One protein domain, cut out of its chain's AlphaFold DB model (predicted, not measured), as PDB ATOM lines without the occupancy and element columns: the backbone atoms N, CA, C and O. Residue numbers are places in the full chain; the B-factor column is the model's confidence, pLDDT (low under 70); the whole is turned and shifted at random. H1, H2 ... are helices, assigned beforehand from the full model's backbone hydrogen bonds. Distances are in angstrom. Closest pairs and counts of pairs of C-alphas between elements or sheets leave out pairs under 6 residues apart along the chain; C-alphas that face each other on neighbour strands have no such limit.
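AT A GLANCE: This is residues 100 to 240 of the 434 residues of the protein "Methyltransf_11 domain-containing protein" of Oryza meyeriana var. granulata (UniProt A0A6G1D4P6). Three long helices run side by side, each opposite to the next, in a row with H2 in the middle; the loop from H2 to H3, residues 177 to 214, bulges out, and its residues 196 to 201 stick out. The printed part has 141 residues with three named helices, H1, H2, H3 in chain order, and no named strand: all helix. It is loose, with radius of gyration of the C-alphas 19.3 A and spans of 59 by 36 by 23 A.

HOW THE PARTS SIT: H1, residues 100 to 141, and H2, residues 147 to 176, touch as a helical hairpin, opposite ways at a shallow tilt of 16 degrees; their closest C-alphas, Ser 117 and Gly 162, are 4.1 A apart. H2 and H3, residues 215 to 238, touch as another, opposite ways at a shallow tilt of 16 degrees; their closest C-alphas, Val 164 and Val 222, are 6.1 A apart. H1 and H3 are apart. Every O i to N i+4 pair is within hydrogen-bond range in H2 and H3, 33 of 38 in H1.

IN THESE COORDINATES: H1 begins at C-alpha 100 (27.827, 8.209, 27.496) and measures 63.1 A from first to last C-alpha, H2 43.8 A. H3, 33.7 A, ends at C-alpha 238 (-0.744, -14.398, -0.930).

THE WHOLE: The printed part has no cut. The link H1 to H2 is tight, H2 to H3 long. Mean pLDDT of the printed part is 76.1; 49 residues are under 70, among them 179 to 211.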
ATOM      1  N   PHE A 100      29.037   7.871  26.750       66.44
ATOM      2  CA  PHE A 100      27.827   8.209  27.496       66.44
ATOM      3  C   PHE A 100      27.066   9.378  26.865       66.44
ATOM      4  O   PHE A 100      25.839   9.353  26.860       66.44
ATOM      5  N   ASP A 101      27.749  10.359  26.275       69.56
ATOM      6  CA  ASP A 101      27.123  11.469  25.547       69.56
ATOM      7  C   ASP A 101      26.507  11.010  24.209       69.56
ATOM      8  O   ASP A 101      25.512  11.579  23.755       69.56
ATOM      9  N   PHE A 102      26.964   9.897  23.623       69.19
ATOM     10  CA  PHE A 102      26.283   9.260  22.485       69.19
ATOM     11  C   PHE A 102      24.831   8.846  22.799       69.19
ATOM     12  O   PHE A 102      24.031   8.704  21.871       69.19
ATOM     13  N   ARG A 103      24.426   8.749  24.078       74.19
ATOM     14  CA  ARG A 103      23.015   8.540  24.463       74.19
ATOM     15  C   ARG A 103      22.084   9.634  23.937       74.19
ATOM     16  O   ARG A 103      20.899   9.378  23.755       74.19
ATOM     17  N   PHE A 104      22.589  10.839  23.659       73.31
ATOM     18  CA  PHE A 104      21.779  11.916  23.088       73.31
ATOM     19  C   PHE A 104      21.354  11.625  21.641       73.31
ATOM     20  O   PHE A 104      20.329  12.140  21.204       73.31
ATOM     21  N   LEU A 105      22.031  10.714  20.925       80.69
ATOM     22  CA  LEU A 105      21.519  10.186  19.654       80.69
ATOM     23  C   LEU A 105      20.240   9.358  19.839       80.69
ATOM     24  O   LEU A 105      19.409   9.307  18.931       80.69
ATOM     25  N   ALA A 106      20.022   8.766  21.020       81.56
ATOM     26  CA  ALA A 106      18.774   8.075  21.317       81.56
ATOM     27  C   ALA A 106      17.575   9.038  21.285       81.56
ATOM     28  O   ALA A 106      16.489   8.610  20.918       81.56
ATOM     29  N   LEU A 107      17.753  10.340  21.562       83.94
ATOM     30  CA  LEU A 107      16.673  11.328  21.421       83.94
ATOM     31  C   LEU A 107      16.192  11.451  19.975       83.94
ATOM     32  O   LEU A 107      14.990  11.578  19.752       83.94
ATOM     33  N   LEU A 108      17.099  11.370  18.995       86.44
ATOM     34  CA  LEU A 108      16.729  11.378  17.578       86.44
ATOM     35  C   LEU A 108      15.936  10.120  17.214       86.44
ATOM     36  O   LEU A 108      14.902  10.215  16.552       86.44
ATOM     37  N   ALA A 109      16.373   8.952  17.694       87.50
ATOM     38  CA  ALA A 109      15.657   7.696  17.483       87.50
ATOM     39  C   ALA A 109      14.265   7.708  18.144       87.50
ATOM     40  O   ALA A 109      13.288   7.272  17.534       87.50
ATOM     41  N   VAL A 110      14.153   8.256  19.357       90.19
ATOM     42  CA  VAL A 110      12.883   8.439  20.074       90.19
ATOM     43  C   VAL A 110      11.966   9.384  19.305       90.19
ATOM     44  O   VAL A 110      10.835   9.013  19.005       90.19
ATOM     45  N   ALA A 111      12.447  10.575  18.940       89.31
ATOM     46  CA  ALA A 111      11.665  11.567  18.208       89.31
ATOM     47  C   ALA A 111      11.161  11.012  16.868       89.31
ATOM     48  O   ALA A 111       9.971  11.109  16.571       89.31
ATOM     49  N   GLY A 112      12.036  10.359  16.095       92.56
ATOM     50  CA  GLY A 112      11.669   9.709  14.837       92.56
ATOM     51  C   GLY A 112      10.640   8.590  15.017       92.56
ATOM     52  O   GLY A 112       9.686   8.501  14.246       92.56
ATOM     53  N   SER A 113      10.775   7.775  16.066       91.94
ATOM     54  CA  SER A 113       9.832   6.684  16.355       91.94
ATOM     55  C   SER A 113       8.457   7.201  16.789       91.94
ATOM     56  O   SER A 113       7.436   6.684  16.339       91.94
ATOM     57  N   LEU A 114       8.407   8.260  17.604       92.00
ATOM     58  CA  LEU A 114       7.152   8.900  18.016       92.00
ATOM     59  C   LEU A 114       6.456   9.601  16.840       92.00
ATOM     60  O   LEU A 114       5.246   9.450  16.666       92.00
ATOM     61  N   ALA A 115       7.210  10.318  16.001       92.31
ATOM     62  CA  ALA A 115       6.673  10.965  14.805       92.31
ATOM     63  C   ALA A 115       6.141   9.939  13.792       92.31
ATOM     64  O   ALA A 115       5.020  10.076  13.305       92.31
ATOM     65  N   GLY A 116       6.909   8.880  13.515       91.25
ATOM     66  CA  GLY A 116       6.475   7.799  12.630       91.25
ATOM     67  C   GLY A 116       5.238   7.073  13.159       91.25
ATOM     68  O   GLY A 116       4.303   6.827  12.404       91.25
ATOM     69  N   SER A 117       5.176   6.826  14.471       94.69
ATOM     70  CA  SER A 117       3.993   6.260  15.116       94.69
ATOM     71  C   SER A 117       2.735   7.104  14.884       94.69
ATOM     72  O   SER A 117       1.712   6.577  14.441       94.69
ATOM     73  N   LEU A 118       2.820   8.419  15.115       93.75
ATOM     74  CA  LEU A 118       1.712   9.345  14.879       93.75
ATOM     75  C   LEU A 118       1.252   9.314  13.416       93.75
ATOM     76  O   LEU A 118       0.055   9.212  13.152       93.75
ATOM     77  N   LEU A 119       2.193   9.359  12.470       92.56
ATOM     78  CA  LEU A 119       1.886   9.286  11.042       92.56
ATOM     79  C   LEU A 119       1.183   7.974  10.677       92.56
ATOM     80  O   LEU A 119       0.195   8.002   9.946       92.56
ATOM     81  N   CYS A 120       1.630   6.841  11.221       92.00
ATOM     82  CA  CYS A 120       0.961   5.556  11.038       92.00
ATOM     83  C   CYS A 120      -0.472   5.575  11.590       92.00
ATOM     84  O   CYS A 120      -1.388   5.162  10.886       92.00
ATOM     85  N   PHE A 121      -0.709   6.100  12.797       94.25
ATOM     86  CA  PHE A 121      -2.070   6.195  13.340       94.25
ATOM     87  C   PHE A 121      -2.985   7.071  12.475       94.25
ATOM     88  O   PHE A 121      -4.123   6.687  12.200       94.25
ATOM     89  N   LEU A 122      -2.492   8.211  11.988       94.06
ATOM     90  CA  LEU A 122      -3.257   9.084  11.095       94.06
ATOM     91  C   LEU A 122      -3.554   8.400   9.755       94.06
ATOM     92  O   LEU A 122      -4.691   8.427   9.289       94.06
ATOM     93  N   ASN A 123      -2.561   7.734   9.166       88.38
ATOM     94  CA  ASN A 123      -2.725   7.010   7.908       88.38
ATOM     95  C   ASN A 123      -3.691   5.819   8.052       88.38
ATOM     96  O   ASN A 123      -4.553   5.604   7.205       88.38
ATOM     97  N   GLY A 124      -3.629   5.093   9.172       92.38
ATOM     98  CA  GLY A 124      -4.596   4.047   9.513       92.38
ATOM     99  C   GLY A 124      -6.034   4.576   9.569       92.38
ATOM    100  O   GLY A 124      -6.953   3.928   9.068       92.38
ATOM    101  N   CYS A 125      -6.239   5.790  10.096       93.50
ATOM    102  CA  CYS A 125      -7.561   6.429  10.127       93.50
ATOM    103  C   CYS A 125      -8.090   6.725   8.715       93.50
ATOM    104  O   CYS A 125      -9.289   6.576   8.469       93.50
ATOM    105  N   VAL A 126      -7.208   7.108   7.785       93.12
ATOM    106  CA  VAL A 126      -7.560   7.314   6.371       93.12
ATOM    107  C   VAL A 126      -8.041   6.005   5.743       93.12
ATOM    108  O   VAL A 126      -9.136   5.984   5.183       93.12
ATOM    109  N   TYR A 127      -7.315   4.896   5.927       89.38
ATOM    110  CA  TYR A 127      -7.739   3.583   5.419       89.38
ATOM    111  C   TYR A 127      -9.085   3.121   5.992       89.38
ATOM    112  O   TYR A 127      -9.925   2.599   5.258       89.38
ATOM    113  N   ILE A 128      -9.342   3.352   7.284       93.00
ATOM    114  CA  ILE A 128     -10.647   3.044   7.890       93.00
ATOM    115  C   ILE A 128     -11.758   3.881   7.252       93.00
ATOM    116  O   ILE A 128     -12.813   3.344   6.908       93.00
ATOM    117  N   LYS A 129     -11.530   5.182   7.046       92.19
ATOM    118  CA  LYS A 129     -12.497   6.058   6.374       92.19
ATOM    119  C   LYS A 129     -12.805   5.567   4.956       92.19
ATOM    120  O   LYS A 129     -13.971   5.531   4.563       92.19
ATOM    121  N   GLU A 130     -11.786   5.157   4.205       87.69
ATOM    122  CA  GLU A 130     -11.958   4.560   2.877       87.69
ATOM    123  C   GLU A 130     -12.756   3.252   2.936       87.69
ATOM    124  O   GLU A 130     -13.696   3.078   2.160       87.69
ATOM    125  N   ALA A 131     -12.454   2.364   3.890       87.81
ATOM    126  CA  ALA A 131     -13.182   1.109   4.077       87.81
ATOM    127  C   ALA A 131     -14.679   1.343   4.337       87.81
ATOM    128  O   ALA A 131     -15.526   0.673   3.738       87.81
ATOM    129  N   TYR A 132     -15.015   2.328   5.177       89.00
ATOM    130  CA  TYR A 132     -16.400   2.740   5.414       89.00
ATOM    131  C   TYR A 132     -17.063   3.305   4.155       89.00
ATOM    132  O   TYR A 132     -18.212   2.970   3.870       89.00
ATOM    133  N   SER A 133     -16.344   4.113   3.373       85.75
ATOM    134  CA  SER A 133     -16.851   4.641   2.101       85.75
ATOM    135  C   SER A 133     -17.171   3.517   1.110       85.75
ATOM    136  O   SER A 133     -18.227   3.534   0.471       85.75
ATOM    137  N   VAL A 134     -16.297   2.511   1.002       84.25
ATOM    138  CA  VAL A 134     -16.503   1.328   0.150       84.25
ATOM    139  C   VAL A 134     -17.706   0.518   0.627       84.25
ATOM    140  O   VAL A 134     -18.559   0.164  -0.186       84.25
ATOM    141  N   TYR A 135     -17.821   0.276   1.936       84.44
ATOM    142  CA  TYR A 135     -18.964  -0.427   2.525       84.44
ATOM    143  C   TYR A 135     -20.288   0.265   2.204       84.44
ATOM    144  O   TYR A 135     -21.204  -0.357   1.668       84.44
ATOM    145  N   TRP A 136     -20.365   1.567   2.480       85.62
ATOM    146  CA  TRP A 136     -21.570   2.360   2.273       85.62
ATOM    147  C   TRP A 136     -21.987   2.388   0.798       85.62
ATOM    148  O   TRP A 136     -23.154   2.177   0.468       85.62
ATOM    149  N   THR A 137     -21.021   2.563  -0.106       82.62
ATOM    150  CA  THR A 137     -21.268   2.541  -1.556       82.62
ATOM    151  C   THR A 137     -21.721   1.157  -2.037       82.62
ATOM    152  O   THR A 137     -22.586   1.065  -2.909       82.62
ATOM    153  N   GLY A 138     -21.178   0.079  -1.462       78.88
ATOM    154  CA  GLY A 138     -21.598  -1.299  -1.733       78.88
ATOM    155  C   GLY A 138     -23.029  -1.585  -1.273       78.88
ATOM    156  O   GLY A 138     -23.811  -2.151  -2.036       78.88
ATOM    157  N   CYS A 139     -23.409  -1.113  -0.080       77.38
ATOM    158  CA  CYS A 139     -24.780  -1.201   0.433       77.38
ATOM    159  C   CYS A 139     -25.780  -0.456  -0.460       77.38
ATOM    160  O   CYS A 139     -26.828  -1.005  -0.786       77.38
ATOM    161  N   LEU A 140     -25.439   0.758  -0.911       79.81
ATOM    162  CA  LEU A 140     -26.286   1.544  -1.817       79.81
ATOM    163  C   LEU A 140     -26.500   0.867  -3.180       79.81
ATOM    164  O   LEU A 140     -27.543   1.056  -3.799       79.81
ATOM    165  N   LYS A 141     -25.524   0.085  -3.653       77.62
ATOM    166  CA  LYS A 141     -25.586  -0.632  -4.938       77.62
ATOM    167  C   LYS A 141     -26.075  -2.081  -4.815       77.62
ATOM    168  O   LYS A 141     -26.197  -2.750  -5.835       77.62
ATOM    169  N   GLY A 142     -26.331  -2.578  -3.601       71.69
ATOM    170  CA  GLY A 142     -26.740  -3.966  -3.349       71.69
ATOM    171  C   GLY A 142     -25.661  -5.022  -3.639       71.69
ATOM    172  O   GLY A 142     -25.974  -6.207  -3.703       71.69
ATOM    173  N   VAL A 143     -24.397  -4.619  -3.815       68.06
ATOM    174  CA  VAL A 143     -23.277  -5.521  -4.132       68.06
ATOM    175  C   VAL A 143     -22.304  -5.539  -2.956       68.06
ATOM    176  O   VAL A 143     -21.540  -4.597  -2.745       68.06
ATOM    177  N   HIS A 144     -22.297  -6.636  -2.198       58.38
ATOM    178  CA  HIS A 144     -21.323  -6.862  -1.131       58.38
ATOM    179  C   HIS A 144     -20.018  -7.422  -1.702       58.38
ATOM    180  O   HIS A 144     -19.798  -8.629  -1.753       58.38
ATOM    181  N   THR A 145     -19.124  -6.534  -2.132       63.47
ATOM    182  CA  THR A 145     -17.743  -6.901  -2.456       63.47
ATOM    183  C   THR A 145     -16.927  -6.996  -1.164       63.47
ATOM    184  O   THR A 145     -16.920  -6.072  -0.351       63.47
ATOM    185  N   GLY A 146     -16.174  -8.085  -0.973       68.12
ATOM    186  CA  GLY A 146     -15.264  -8.274   0.172       68.12
ATOM    187  C   GLY A 146     -14.099  -7.270   0.254       68.12
ATOM    188  O   GLY A 146     -13.215  -7.421   1.092       68.12
ATOM    189  N   GLN A 147     -14.087  -6.237  -0.595       70.06
ATOM    190  CA  GLN A 147     -13.065  -5.190  -0.645       70.06
ATOM    191  C   GLN A 147     -12.979  -4.371   0.648       70.06
ATOM    192  O   GLN A 147     -11.885  -3.973   1.039       70.06
ATOM    193  N   MET A 148     -14.097  -4.178   1.355       83.06
ATOM    194  CA  MET A 148     -14.096  -3.529   2.673       83.06
ATOM    195  C   MET A 148     -13.200  -4.277   3.667       83.06
ATOM    196  O   MET A 148     -12.404  -3.656   4.364       83.06
ATOM    197  N   VAL A 149     -13.266  -5.612   3.674       81.25
ATOM    198  CA  VAL A 149     -12.446  -6.447   4.564       81.25
ATOM    199  C   VAL A 149     -10.960  -6.271   4.247       81.25
ATOM    200  O   VAL A 149     -10.148  -6.218   5.164       81.25
ATOM    201  N   LEU A 150     -10.598  -6.127   2.968       77.12
ATOM    202  CA  LEU A 150      -9.212  -5.880   2.557       77.12
ATOM    203  C   LEU A 150      -8.705  -4.525   3.064       77.12
ATOM    204  O   LEU A 150      -7.652  -4.474   3.691       77.12
ATOM    205  N   LYS A 151      -9.499  -3.460   2.906       79.19
ATOM    206  CA  LYS A 151      -9.161  -2.119   3.414       79.19
ATOM    207  C   LYS A 151      -9.046  -2.054   4.937       79.19
ATOM    208  O   LYS A 151      -8.195  -1.343   5.464       79.19
ATOM    209  N   VAL A 152      -9.853  -2.831   5.657       84.81
ATOM    210  CA  VAL A 152      -9.723  -2.966   7.115       84.81
ATOM    211  C   VAL A 152      -8.431  -3.697   7.496       84.81
ATOM    212  O   VAL A 152      -7.766  -3.283   8.443       84.81
ATOM    213  N   VAL A 153      -8.043  -4.749   6.767       81.56
ATOM    214  CA  VAL A 153      -6.772  -5.458   7.010       81.56
ATOM    215  C   VAL A 153      -5.569  -4.538   6.769       81.56
ATOM    216  O   VAL A 153      -4.685  -4.494   7.625       81.56
ATOM    217  N   GLU A 154      -5.573  -3.751   5.684       82.88
ATOM    218  CA  GLU A 154      -4.555  -2.719   5.406       82.88
ATOM    219  C   GLU A 154      -4.445  -1.717   6.575       82.88
ATOM    220  O   GLU A 154      -3.351  -1.424   7.060       82.88
ATOM    221  N   ALA A 155      -5.579  -1.238   7.099       89.25
ATOM    222  CA  ALA A 155      -5.592  -0.316   8.234       89.25
ATOM    223  C   ALA A 155      -5.005  -0.932   9.517       89.25
ATOM    224  O   ALA A 155      -4.240  -0.276  10.227       89.25
ATOM    225  N   ILE A 156      -5.355  -2.187   9.826       86.94
ATOM    226  CA  ILE A 156      -4.859  -2.906  11.010       86.94
ATOM    227  C   ILE A 156      -3.336  -3.037  10.962       86.94
ATOM    228  O   ILE A 156      -2.678  -2.800  11.974       86.94
ATOM    229  N   ASP A 157      -2.771  -3.377   9.804       84.75
ATOM    230  CA  ASP A 157      -1.322  -3.492   9.626       84.75
ATOM    231  C   ASP A 157      -0.603  -2.164   9.914       84.75
ATOM    232  O   ASP A 157       0.359  -2.117  10.686       84.75
ATOM    233  N   VAL A 158      -1.124  -1.057   9.381       87.75
ATOM    234  CA  VAL A 158      -0.564   0.280   9.621       87.75
ATOM    235  C   VAL A 158      -0.672   0.677  11.101       87.75
ATOM    236  O   VAL A 158       0.279   1.232  11.658       87.75
ATOM    237  N   TYR A 159      -1.777   0.351  11.780       91.31
ATOM    238  CA  TYR A 159      -1.917   0.582  13.222       91.31
ATOM    239  C   TYR A 159      -0.970  -0.269  14.068       91.31
ATOM    240  O   TYR A 159      -0.426   0.218  15.065       91.31
ATOM    241  N   LEU A 160      -0.747  -1.526  13.681       85.44
ATOM    242  CA  LEU A 160       0.224  -2.394  14.337       85.44
ATOM    243  C   LEU A 160       1.634  -1.825  14.191       85.44
ATOM    244  O   LEU A 160       2.332  -1.686  15.196       85.44
ATOM    245  N   ALA A 161       2.024  -1.405  12.984       84.12
ATOM    246  CA  ALA A 161       3.299  -0.731  12.753       84.12
ATOM    247  C   ALA A 161       3.437   0.542  13.610       84.12
ATOM    248  O   ALA A 161       4.442   0.712  14.307       84.12
ATOM    249  N   GLY A 162       2.400   1.386  13.653       91.19
ATOM    250  CA  GLY A 162       2.374   2.588  14.493       91.19
ATOM    251  C   GLY A 162       2.526   2.284  15.985       91.19
ATOM    252  O   GLY A 162       3.270   2.970  16.688       91.19
ATOM    253  N   THR A 163       1.895   1.212  16.466       88.38
ATOM    254  CA  THR A 163       2.005   0.751  17.858       88.38
ATOM    255  C   THR A 163       3.417   0.258  18.182       88.38
ATOM    256  O   THR A 163       3.942   0.566  19.251       88.38
ATOM    257  N   VAL A 164       4.078  -0.452  17.260       86.81
ATOM    258  CA  VAL A 164       5.478  -0.882  17.437       86.81
ATOM    259  C   VAL A 164       6.408   0.312  17.542       86.81
ATOM    260  O   VAL A 164       7.225   0.359  18.459       86.81
ATOM    261  N   MET A 165       6.269   1.287  16.643       88.19
ATOM    262  CA  MET A 165       7.084   2.501  16.684       88.19
ATOM    263  C   MET A 165       6.859   3.278  17.988       88.19
ATOM    264  O   MET A 165       7.818   3.788  18.565       88.19
ATOM    265  N   LEU A 166       5.627   3.294  18.512       88.25
ATOM    266  CA  LEU A 166       5.309   3.912  19.801       88.25
ATOM    267  C   LEU A 166       6.013   3.204  20.966       88.25
ATOM    268  O   LEU A 166       6.694   3.850  21.761       88.25
ATOM    269  N   ILE A 167       5.864   1.878  21.059       84.94
ATOM    270  CA  ILE A 167       6.487   1.054  22.107       84.94
ATOM    271  C   ILE A 167       8.010   1.184  22.042       84.94
ATOM    272  O   ILE A 167       8.659   1.344  23.073       84.94
ATOM    273  N   PHE A 168       8.575   1.167  20.835       85.19
ATOM    274  CA  PHE A 168      10.003   1.331  20.613       85.19
ATOM    275  C   PHE A 168      10.503   2.715  21.034       85.19
ATOM    276  O   PHE A 168      11.444   2.804  21.819       85.19
ATOM    277  N   GLY A 169       9.838   3.791  20.603       87.94
ATOM    278  CA  GLY A 169      10.192   5.157  20.988       87.94
ATOM    279  C   GLY A 169      10.102   5.387  22.500       87.94
ATOM    280  O   GLY A 169      11.031   5.919  23.101       87.94
ATOM    281  N   MET A 170       9.029   4.929  23.148       83.75
ATOM    282  CA  MET A 170       8.892   5.059  24.604       83.75
ATOM    283  C   MET A 170       9.873   4.164  25.370       83.75
ATOM    284  O   MET A 170      10.398   4.586  26.397       83.75
ATOM    285  N   GLY A 171      10.163   2.962  24.864       82.69
ATOM    286  CA  GLY A 171      11.149   2.053  25.446       82.69
ATOM    287  C   GLY A 171      12.568   2.613  25.386       82.69
ATOM    288  O   GLY A 171      13.260   2.625  26.400       82.69
ATOM    289  N   LEU A 172      12.985   3.158  24.238       82.50
ATOM    290  CA  LEU A 172      14.278   3.835  24.103       82.50
ATOM    291  C   LEU A 172      14.386   5.057  25.019       82.50
ATOM    292  O   LEU A 172      15.422   5.265  25.648       82.50
ATOM    293  N   TYR A 173      13.311   5.842  25.135       83.38
ATOM    294  CA  TYR A 173      13.262   6.969  26.062       83.38
ATOM    295  C   TYR A 173      13.413   6.510  27.517       83.38
ATOM    296  O   TYR A 173      14.204   7.082  28.267       83.38
ATOM    297  N   GLY A 174      12.695   5.453  27.901       77.75
ATOM    298  CA  GLY A 174      12.775   4.839  29.224       77.75
ATOM    299  C   GLY A 174      14.177   4.340  29.572       77.75
ATOM    300  O   GLY A 174      14.661   4.623  30.659       77.75
ATOM    301  N   LEU A 175      14.832   3.648  28.636       77.38
ATOM    302  CA  LEU A 175      16.117   2.978  28.858       77.38
ATOM    303  C   LEU A 175      17.327   3.920  28.804       77.38
ATOM    304  O   LEU A 175      18.273   3.732  29.565       77.38
ATOM    305  N   PHE A 176      17.329   4.909  27.904       77.88
ATOM    306  CA  PHE A 176      18.523   5.724  27.635       77.88
ATOM    307  C   PHE A 176      18.443   7.168  28.143       77.88
ATOM    308  O   PHE A 176      19.484   7.808  28.308       77.88
ATOM    309  N   ILE A 177      17.237   7.706  28.369       75.94
ATOM    310  CA  ILE A 177      17.032   9.132  28.688       75.94
ATOM    311  C   ILE A 177      16.402   9.324  30.072       75.94
ATOM    312  O   ILE A 177      16.835  10.184  30.838       75.94
ATOM    313  N   SER A 178      15.381   8.538  30.412       71.12
ATOM    314  CA  SER A 178      14.686   8.641  31.694       71.12
ATOM    315  C   SER A 178      15.519   8.024  32.819       71.12
ATOM    316  O   SER A 178      15.491   6.820  33.035       71.12
ATOM    317  N   ASN A 179      16.177   8.861  33.620       60.16
ATOM    318  CA  ASN A 179      16.898   8.442  34.829       60.16
ATOM    319  C   ASN A 179      15.972   8.217  36.049       60.16
ATOM    320  O   ASN A 179      16.339   8.516  37.183       60.16
ATOM    321  N   THR A 180      14.728   7.788  35.821       58.12
ATOM    322  CA  THR A 180      13.734   7.629  36.894       58.12
ATOM    323  C   THR A 180      13.796   6.196  37.404       58.12
ATOM    324  O   THR A 180      13.527   5.274  36.635       58.12
ATOM    325  N   SER A 181      14.145   5.997  38.678       56.56
ATOM    326  CA  SER A 181      14.094   4.674  39.304       56.56
ATOM    327  C   SER A 181      12.666   4.122  39.242       56.56
ATOM    328  O   SER A 181      11.688   4.831  39.479       56.56
ATOM    329  N   THR A 182      12.526   2.845  38.895       57.09
ATOM    330  CA  THR A 182      11.227   2.161  38.751       57.09
ATOM    331  C   THR A 182      10.445   2.022  40.059       57.09
ATOM    332  O   THR A 182       9.271   1.655  40.017       57.09
ATOM    333  N   ASP A 183      11.073   2.359  41.187       57.19
ATOM    334  CA  ASP A 183      10.557   2.181  42.549       57.19
ATOM    335  C   ASP A 183      10.035   3.487  43.179       57.19
ATOM    336  O   ASP A 183       9.807   3.563  44.386       57.19
ATOM    337  N   VAL A 184       9.850   4.540  42.377       61.69
ATOM    338  CA  VAL A 184       9.275   5.809  42.843       61.69
ATOM    339  C   VAL A 184       7.755   5.648  43.035       61.69
ATOM    340  O   VAL A 184       7.077   5.203  42.105       61.69
ATOM    341  N   PRO A 185       7.184   6.011  44.204       62.66
ATOM    342  CA  PRO A 185       5.741   5.971  44.439       62.66
ATOM    343  C   PRO A 185       4.960   6.759  43.379       62.66
ATOM    344  O   PRO A 185       5.384   7.846  42.974       62.66
ATOM    345  N   SER A 186       3.797   6.244  42.966       59.50
ATOM    346  CA  SER A 186       2.963   6.785  41.878       59.50
ATOM    347  C   SER A 186       2.618   8.276  42.029       59.50
ATOM    348  O   SER A 186       2.435   8.968  41.032       59.50
ATOM    349  N   GLU A 187       2.571   8.792  43.261       59.06
ATOM    350  CA  GLU A 187       2.280  10.203  43.568       59.06
ATOM    351  C   GLU A 187       3.418  11.171  43.193       59.06
ATOM    352  O   GLU A 187       3.175  12.348  42.918       59.06
ATOM    353  N   SER A 188       4.656  10.672  43.140       60.12
ATOM    354  CA  SER A 188       5.872  11.437  42.819       60.12
ATOM    355  C   SER A 188       6.336  11.291  41.364       60.12
ATOM    356  O   SER A 188       7.337  11.888  40.963       60.12
ATOM    357  N   ASP A 189       5.614  10.523  40.547       64.50
ATOM    358  CA  ASP A 189       5.930  10.357  39.133       64.50
ATOM    359  C   ASP A 189       5.437  11.561  38.318       64.50
ATOM    360  O   ASP A 189       4.252  11.705  38.003       64.50
ATOM    361  N   ARG A 190       6.378  12.423  37.921       66.06
ATOM    362  CA  ARG A 190       6.108  13.609  37.093       66.06
ATOM    363  C   ARG A 190       5.402  13.274  35.772       66.06
ATOM    364  O   ARG A 190       4.728  14.136  35.225       66.06
ATOM    365  N   ALA A 191       5.554  12.056  35.245       62.69
ATOM    366  CA  ALA A 191       4.868  11.640  34.021       62.69
ATOM    367  C   ALA A 191       3.379  11.314  34.244       62.69
ATOM    368  O   ALA A 191       2.616  11.351  33.282       62.69
ATOM    369  N   LEU A 192       2.972  11.005  35.482       64.25
ATOM    370  CA  LEU A 192       1.577  10.757  35.874       64.25
ATOM    371  C   LEU A 192       0.884  12.040  36.367       64.25
ATOM    372  O   LEU A 192      -0.338  12.170  36.277       64.25
ATOM    373  N   GLN A 193       1.653  13.025  36.848       57.66
ATOM    374  CA  GLN A 193       1.128  14.339  37.221       57.66
ATOM    375  C   GLN A 193       0.713  15.141  35.975       57.66
ATOM    376  O   GLN A 193       1.546  15.642  35.225       57.66
ATOM    377  N   GLY A 194      -0.599  15.272  35.757       58.66
ATOM    378  CA  GLY A 194      -1.178  16.076  34.671       58.66
ATOM    379  C   GLY A 194      -1.390  15.336  33.345       58.66
ATOM    380  O   GLY A 194      -1.935  15.923  32.409       58.66
ATOM    381  N   SER A 195      -1.032  14.050  33.248       58.25
ATOM    382  CA  SER A 195      -1.339  13.234  32.069       58.25
ATOM    383  C   SER A 195      -2.837  12.921  32.028       58.25
ATOM    384  O   SER A 195      -3.305  11.959  32.641       58.25
ATOM    385  N   SER A 196      -3.600  13.755  31.323       62.00
ATOM    386  CA  SER A 196      -5.003  13.502  31.017       62.00
ATOM    387  C   SER A 196      -5.256  13.697  29.528       62.00
ATOM    388  O   SER A 196      -4.866  14.709  28.942       62.00
ATOM    389  N   LEU A 197      -5.932  12.737  28.902       59.56
ATOM    390  CA  LEU A 197      -6.523  12.962  27.589       59.56
ATOM    391  C   LEU A 197      -7.785  13.814  27.806       59.56
ATOM    392  O   LEU A 197      -8.804  13.295  28.260       59.56
ATOM    393  N   PHE A 198      -7.681  15.129  27.573       57.25
ATOM    394  CA  PHE A 198      -8.763  16.114  27.758       57.25
ATOM    395  C   PHE A 198      -9.422  16.112  29.156       57.25
ATOM    396  O   PHE A 198     -10.623  16.326  29.278       57.25
ATOM    397  N   GLY A 199      -8.673  15.829  30.226       58.03
ATOM    398  CA  GLY A 199      -9.209  15.801  31.596       58.03
ATOM    399  C   GLY A 199     -10.001  14.541  31.973       58.03
ATOM    400  O   GLY A 199     -10.336  14.379  33.142       58.03
ATOM    401  N   MET A 200     -10.273  13.627  31.031       54.97
ATOM    402  CA  MET A 200     -11.161  12.470  31.253       54.97
ATOM    403  C   MET A 200     -10.447  11.177  31.662       54.97
ATOM    404  O   MET A 200     -11.060  10.302  32.266       54.97
ATOM    405  N   PHE A 201      -9.156  11.042  31.355       57.91
ATOM    406  CA  PHE A 201      -8.412   9.798  31.572       57.91
ATOM    407  C   PHE A 201      -7.088  10.076  32.278       57.91
ATOM    408  O   PHE A 201      -6.052  10.213  31.630       57.91
ATOM    409  N   ALA A 202      -7.132  10.190  33.607       62.72
ATOM    410  CA  ALA A 202      -5.934  10.281  34.435       62.72
ATOM    411  C   ALA A 202      -5.385   8.873  34.717       62.72
ATOM    412  O   ALA A 202      -6.062   8.035  35.319       62.72
ATOM    413  N   LEU A 203      -4.156   8.607  34.278       62.34
ATOM    414  CA  LEU A 203      -3.455   7.365  34.596       62.34
ATOM    415  C   LEU A 203      -2.954   7.425  36.042       62.34
ATOM    416  O   LEU A 203      -2.099   8.238  36.372       62.34
ATOM    417  N   LYS A 204      -3.487   6.553  36.906       67.19
ATOM    418  CA  LYS A 204      -3.036   6.431  38.306       67.19
ATOM    419  C   LYS A 204      -1.704   5.691  38.439       67.19
ATOM    420  O   LYS A 204      -0.972   5.915  39.392       67.19
ATOM    421  N   GLU A 205      -1.396   4.814  37.486       68.25
ATOM    422  CA  GLU A 205      -0.157   4.039  37.440       68.25
ATOM    423  C   GLU A 205       0.305   3.861  35.992       68.25
ATOM    424  O   GLU A 205      -0.515   3.775  35.071       68.25
ATOM    425  N   ARG A 206       1.625   3.743  35.783       68.06
ATOM    426  CA  ARG A 206       2.172   3.384  34.468       68.06
ATOM    427  C   ARG A 206       1.717   1.971  34.079       68.06
ATOM    428  O   ARG A 206       1.967   1.032  34.843       68.06
ATOM    429  N   PRO A 207       1.117   1.776  32.891       68.94
ATOM    430  CA  PRO A 207       0.735   0.453  32.416       68.94
ATOM    431  C   PRO A 207       1.929  -0.506  32.358       68.94
ATOM    432  O   PRO A 207       3.039  -0.105  32.006       68.94
ATOM    433  N   LYS A 208       1.702  -1.797  32.633       67.38
ATOM    434  CA  LYS A 208       2.775  -2.814  32.666       67.38
ATOM    435  C   LYS A 208       3.587  -2.890  31.369       67.38
ATOM    436  O   LYS A 208       4.786  -3.105  31.421       67.38
ATOM    437  N   TRP A 209       2.956  -2.665  30.218       65.06
ATOM    438  CA  TRP A 209       3.617  -2.685  28.909       65.06
ATOM    439  C   TRP A 209       4.569  -1.495  28.665       65.06
ATOM    440  O   TRP A 209       5.387  -1.558  27.754       65.06
ATOM    441  N   MET A 210       4.479  -0.427  29.467       66.00
ATOM    442  CA  MET A 210       5.339   0.765  29.400       66.00
ATOM    443  C   MET A 210       6.546   0.671  30.351       66.00
ATOM    444  O   MET A 210       7.506   1.426  30.215       66.00
ATOM    445  N   LYS A 211       6.518  -0.258  31.316       69.00
ATOM    446  CA  LYS A 211       7.606  -0.495  32.275       69.00
ATOM    447  C   LYS A 211       8.672  -1.407  31.659       69.00
ATOM    448  O   LYS A 211       8.858  -2.531  32.101       69.00
ATOM    449  N   ILE A 212       9.334  -0.929  30.610       71.88
ATOM    450  CA  ILE A 212      10.410  -1.666  29.941       71.88
ATOM    451  C   ILE A 212      11.704  -1.422  30.707       71.88
ATOM    452  O   ILE A 212      12.199  -0.297  30.751       71.88
ATOM    453  N   THR A 213      12.232  -2.477  31.321       72.19
ATOM    454  CA  THR A 213      13.398  -2.383  32.218       72.19
ATOM    455  C   THR A 213      14.712  -2.776  31.546       72.19
ATOM    456  O   THR A 213      15.783  -2.435  32.042       72.19
ATOM    457  N   SER A 214      14.646  -3.456  30.396       79.88
ATOM    458  CA  SER A 214      15.818  -3.900  29.637       79.88
ATOM    459  C   SER A 214      15.605  -3.838  28.121       79.88
ATOM    460  O   SER A 214      14.476  -3.869  27.620       79.88
ATOM    461  N   LEU A 215      16.714  -3.799  27.374       76.62
ATOM    462  CA  LEU A 215      16.703  -3.896  25.910       76.62
ATOM    463  C   LEU A 215      16.153  -5.240  25.414       76.62
ATOM    464  O   LEU A 215      15.487  -5.275  24.381       76.62
ATOM    465  N   ASP A 216      16.392  -6.330  26.143       77.88
ATOM    466  CA  ASP A 216      15.926  -7.667  25.763       77.88
ATOM    467  C   ASP A 216      14.404  -7.791  25.860       77.88
ATOM    468  O   ASP A 216      13.762  -8.369  24.976       77.88
ATOM    469  N   GLU A 217      13.805  -7.184  26.887       77.25
ATOM    470  CA  GLU A 217      12.351  -7.095  27.022       77.25
ATOM    471  C   GLU A 217      11.744  -6.275  25.874       77.25
ATOM    472  O   GLU A 217      10.796  -6.729  25.227       77.25
ATOM    473  N   LEU A 218      12.340  -5.119  25.550       79.38
ATOM    474  CA  LEU A 218      11.917  -4.292  24.417       79.38
ATOM    475  C   LEU A 218      11.982  -5.069  23.099       79.38
ATOM    476  O   LEU A 218      11.000  -5.131  22.356       79.38
ATOM    477  N   LYS A 219      13.133  -5.691  22.822       80.94
ATOM    478  CA  LYS A 219      13.389  -6.460  21.602       80.94
ATOM    479  C   LYS A 219      12.417  -7.623  21.460       80.94
ATOM    480  O   LYS A 219      11.911  -7.852  20.368       80.94
ATOM    481  N   THR A 220      12.127  -8.332  22.548       83.06
ATOM    482  CA  THR A 220      11.199  -9.469  22.532       83.06
ATOM    483  C   THR A 220       9.776  -9.013  22.214       83.06
ATOM    484  O   THR A 220       9.123  -9.582  21.339       83.06
ATOM    485  N   LYS A 221       9.297  -7.939  22.861       77.75
ATOM    486  CA  LYS A 221       7.958  -7.382  22.601       77.75
ATOM    487  C   LYS A 221       7.831  -6.861  21.170       77.75
ATOM    488  O   LYS A 221       6.856  -7.182  20.498       77.75
ATOM    489  N   VAL A 222       8.830  -6.123  20.689       81.56
ATOM    490  CA  VAL A 222       8.889  -5.630  19.304       81.56
ATOM    491  C   VAL A 222       8.959  -6.794  18.310       81.56
ATOM    492  O   VAL A 222       8.221  -6.801  17.328       81.56
ATOM    493  N   GLY A 223       9.772  -7.814  18.588       82.06
ATOM    494  CA  GLY A 223       9.936  -8.997  17.744       82.06
ATOM    495  C   GLY A 223       8.632  -9.765  17.530       82.06
ATOM    496  O   GLY A 223       8.297 -10.080  16.391       82.06
ATOM    497  N   HIS A 224       7.848  -9.995  18.588       79.00
ATOM    498  CA  HIS A 224       6.535 -10.639  18.455       79.00
ATOM    499  C   HIS A 224       5.582  -9.861  17.545       79.00
ATOM    500  O   HIS A 224       4.886 -10.462  16.727       79.00
ATOM    501  N   VAL A 225       5.563  -8.530  17.653       79.12
ATOM    502  CA  VAL A 225       4.676  -7.712  16.819       79.12
ATOM    503  C   VAL A 225       5.169  -7.655  15.371       79.12
ATOM    504  O   VAL A 225       4.351  -7.751  14.461       79.12
ATOM    505  N   ILE A 226       6.486  -7.593  15.130       80.06
ATOM    506  CA  ILE A 226       7.060  -7.682  13.777       80.06
ATOM    507  C   ILE A 226       6.699  -9.016  13.119       80.06
ATOM    508  O   ILE A 226       6.267  -9.025  11.971       80.06
ATOM    509  N   VAL A 227       6.822 -10.138  13.836       78.88
ATOM    510  CA  VAL A 227       6.421 -11.452  13.309       78.88
ATOM    511  C   VAL A 227       4.934 -11.459  12.950       78.88
ATOM    512  O   VAL A 227       4.571 -11.930  11.877       78.88
ATOM    513  N   MET A 228       4.074 -10.879  13.792       71.50
ATOM    514  CA  MET A 228       2.640 -10.779  13.503       71.50
ATOM    515  C   MET A 228       2.350  -9.917  12.260       71.50
ATOM    516  O   MET A 228       1.538 -10.314  11.428       71.50
ATOM    517  N   ILE A 229       3.053  -8.793  12.090       77.69
ATOM    518  CA  ILE A 229       2.981  -7.931  10.896       77.69
ATOM    519  C   ILE A 229       3.433  -8.689   9.643       77.69
ATOM    520  O   ILE A 229       2.750  -8.662   8.621       77.69
ATOM    521  N   LEU A 230       4.561  -9.402   9.714       71.88
ATOM    522  CA  LEU A 230       5.083 -10.186   8.593       71.88
ATOM    523  C   LEU A 230       4.110 -11.291   8.174       71.88
ATOM    524  O   LEU A 230       3.922 -11.502   6.980       71.88
ATOM    525  N   LEU A 231       3.451 -11.953   9.128       69.25
ATOM    526  CA  LEU A 231       2.436 -12.967   8.835       69.25
ATOM    527  C   LEU A 231       1.210 -12.371   8.128       69.25
ATOM    528  O   LEU A 231       0.747 -12.939   7.141       69.25
ATOM    529  N   VAL A 232       0.710 -11.218   8.587       70.38
ATOM    530  CA  VAL A 232      -0.425 -10.529   7.946       70.38
ATOM    531  C   VAL A 232      -0.047 -10.037   6.549       70.38
ATOM    532  O   VAL A 232      -0.786 -10.300   5.602       70.38
ATOM    533  N   LYS A 233       1.126  -9.412   6.384       62.03
ATOM    534  CA  LYS A 233       1.628  -8.964   5.076       62.03
ATOM    535  C   LYS A 233       1.877 -10.118   4.109       62.03
ATOM    536  O   LYS A 233       1.568 -10.005   2.926       62.03
ATOM    537  N   MET A 234       2.410 -11.240   4.592       63.44
ATOM    538  CA  MET A 234       2.570 -12.448   3.781       63.44
ATOM    539  C   MET A 234       1.203 -12.976   3.327       63.44
ATOM    540  O   MET A 234       1.043 -13.337   2.163       63.44
ATOM    541  N   PHE A 235       0.198 -12.959   4.209       61.16
ATOM    542  CA  PHE A 235      -1.165 -13.355   3.862       61.16
ATOM    543  C   PHE A 235      -1.811 -12.401   2.849       61.16
ATOM    544  O   PHE A 235      -2.451 -12.849   1.902       61.16
ATOM    545  N   GLU A 236      -1.604 -11.093   2.991       61.00
ATOM    546  CA  GLU A 236      -2.069 -10.084   2.039       61.00
ATOM    547  C   GLU A 236      -1.436 -10.278   0.655       61.00
ATOM    548  O   GLU A 236      -2.153 -10.347  -0.343       61.00
ATOM    549  N   ARG A 237      -0.114 -10.487   0.595       55.19
ATOM    550  CA  ARG A 237       0.598 -10.797  -0.655       55.19
ATOM    551  C   ARG A 237       0.138 -12.121  -1.272       55.19
ATOM    552  O   ARG A 237       0.024 -12.208  -2.490       55.19
ATOM    553  N   SER A 238      -0.214 -13.115  -0.451       56.94
ATOM    554  CA  SER A 238      -0.744 -14.398  -0.930       56.94
ATOM    555  C   SER A 238      -2.163 -14.317  -1.508       56.94
ATOM    556  O   SER A 238      -2.589 -15.250  -2.176       56.94
ATOM    557  N   LYS A 239      -2.914 -13.223  -1.308       54.53
ATOM    558  CA  LYS A 239      -4.259 -13.071  -1.899       54.53
ATOM    559  C   LYS A 239      -4.243 -12.741  -3.391       54.53
ATOM    560  O   LYS A 239      -5.267 -12.924  -4.041       54.53
ATOM    561  N   MET A 240      -3.124 -12.251  -3.930       54.88
ATOM    562  CA  MET A 240      -3.012 -11.897  -5.354       54.88
ATOM    563  C   MET A 240      -2.521 -13.052  -6.236       54.88
ATOM    564  O   MET A 240      -2.491 -12.921  -7.455       54.88
TER     565      MET A 240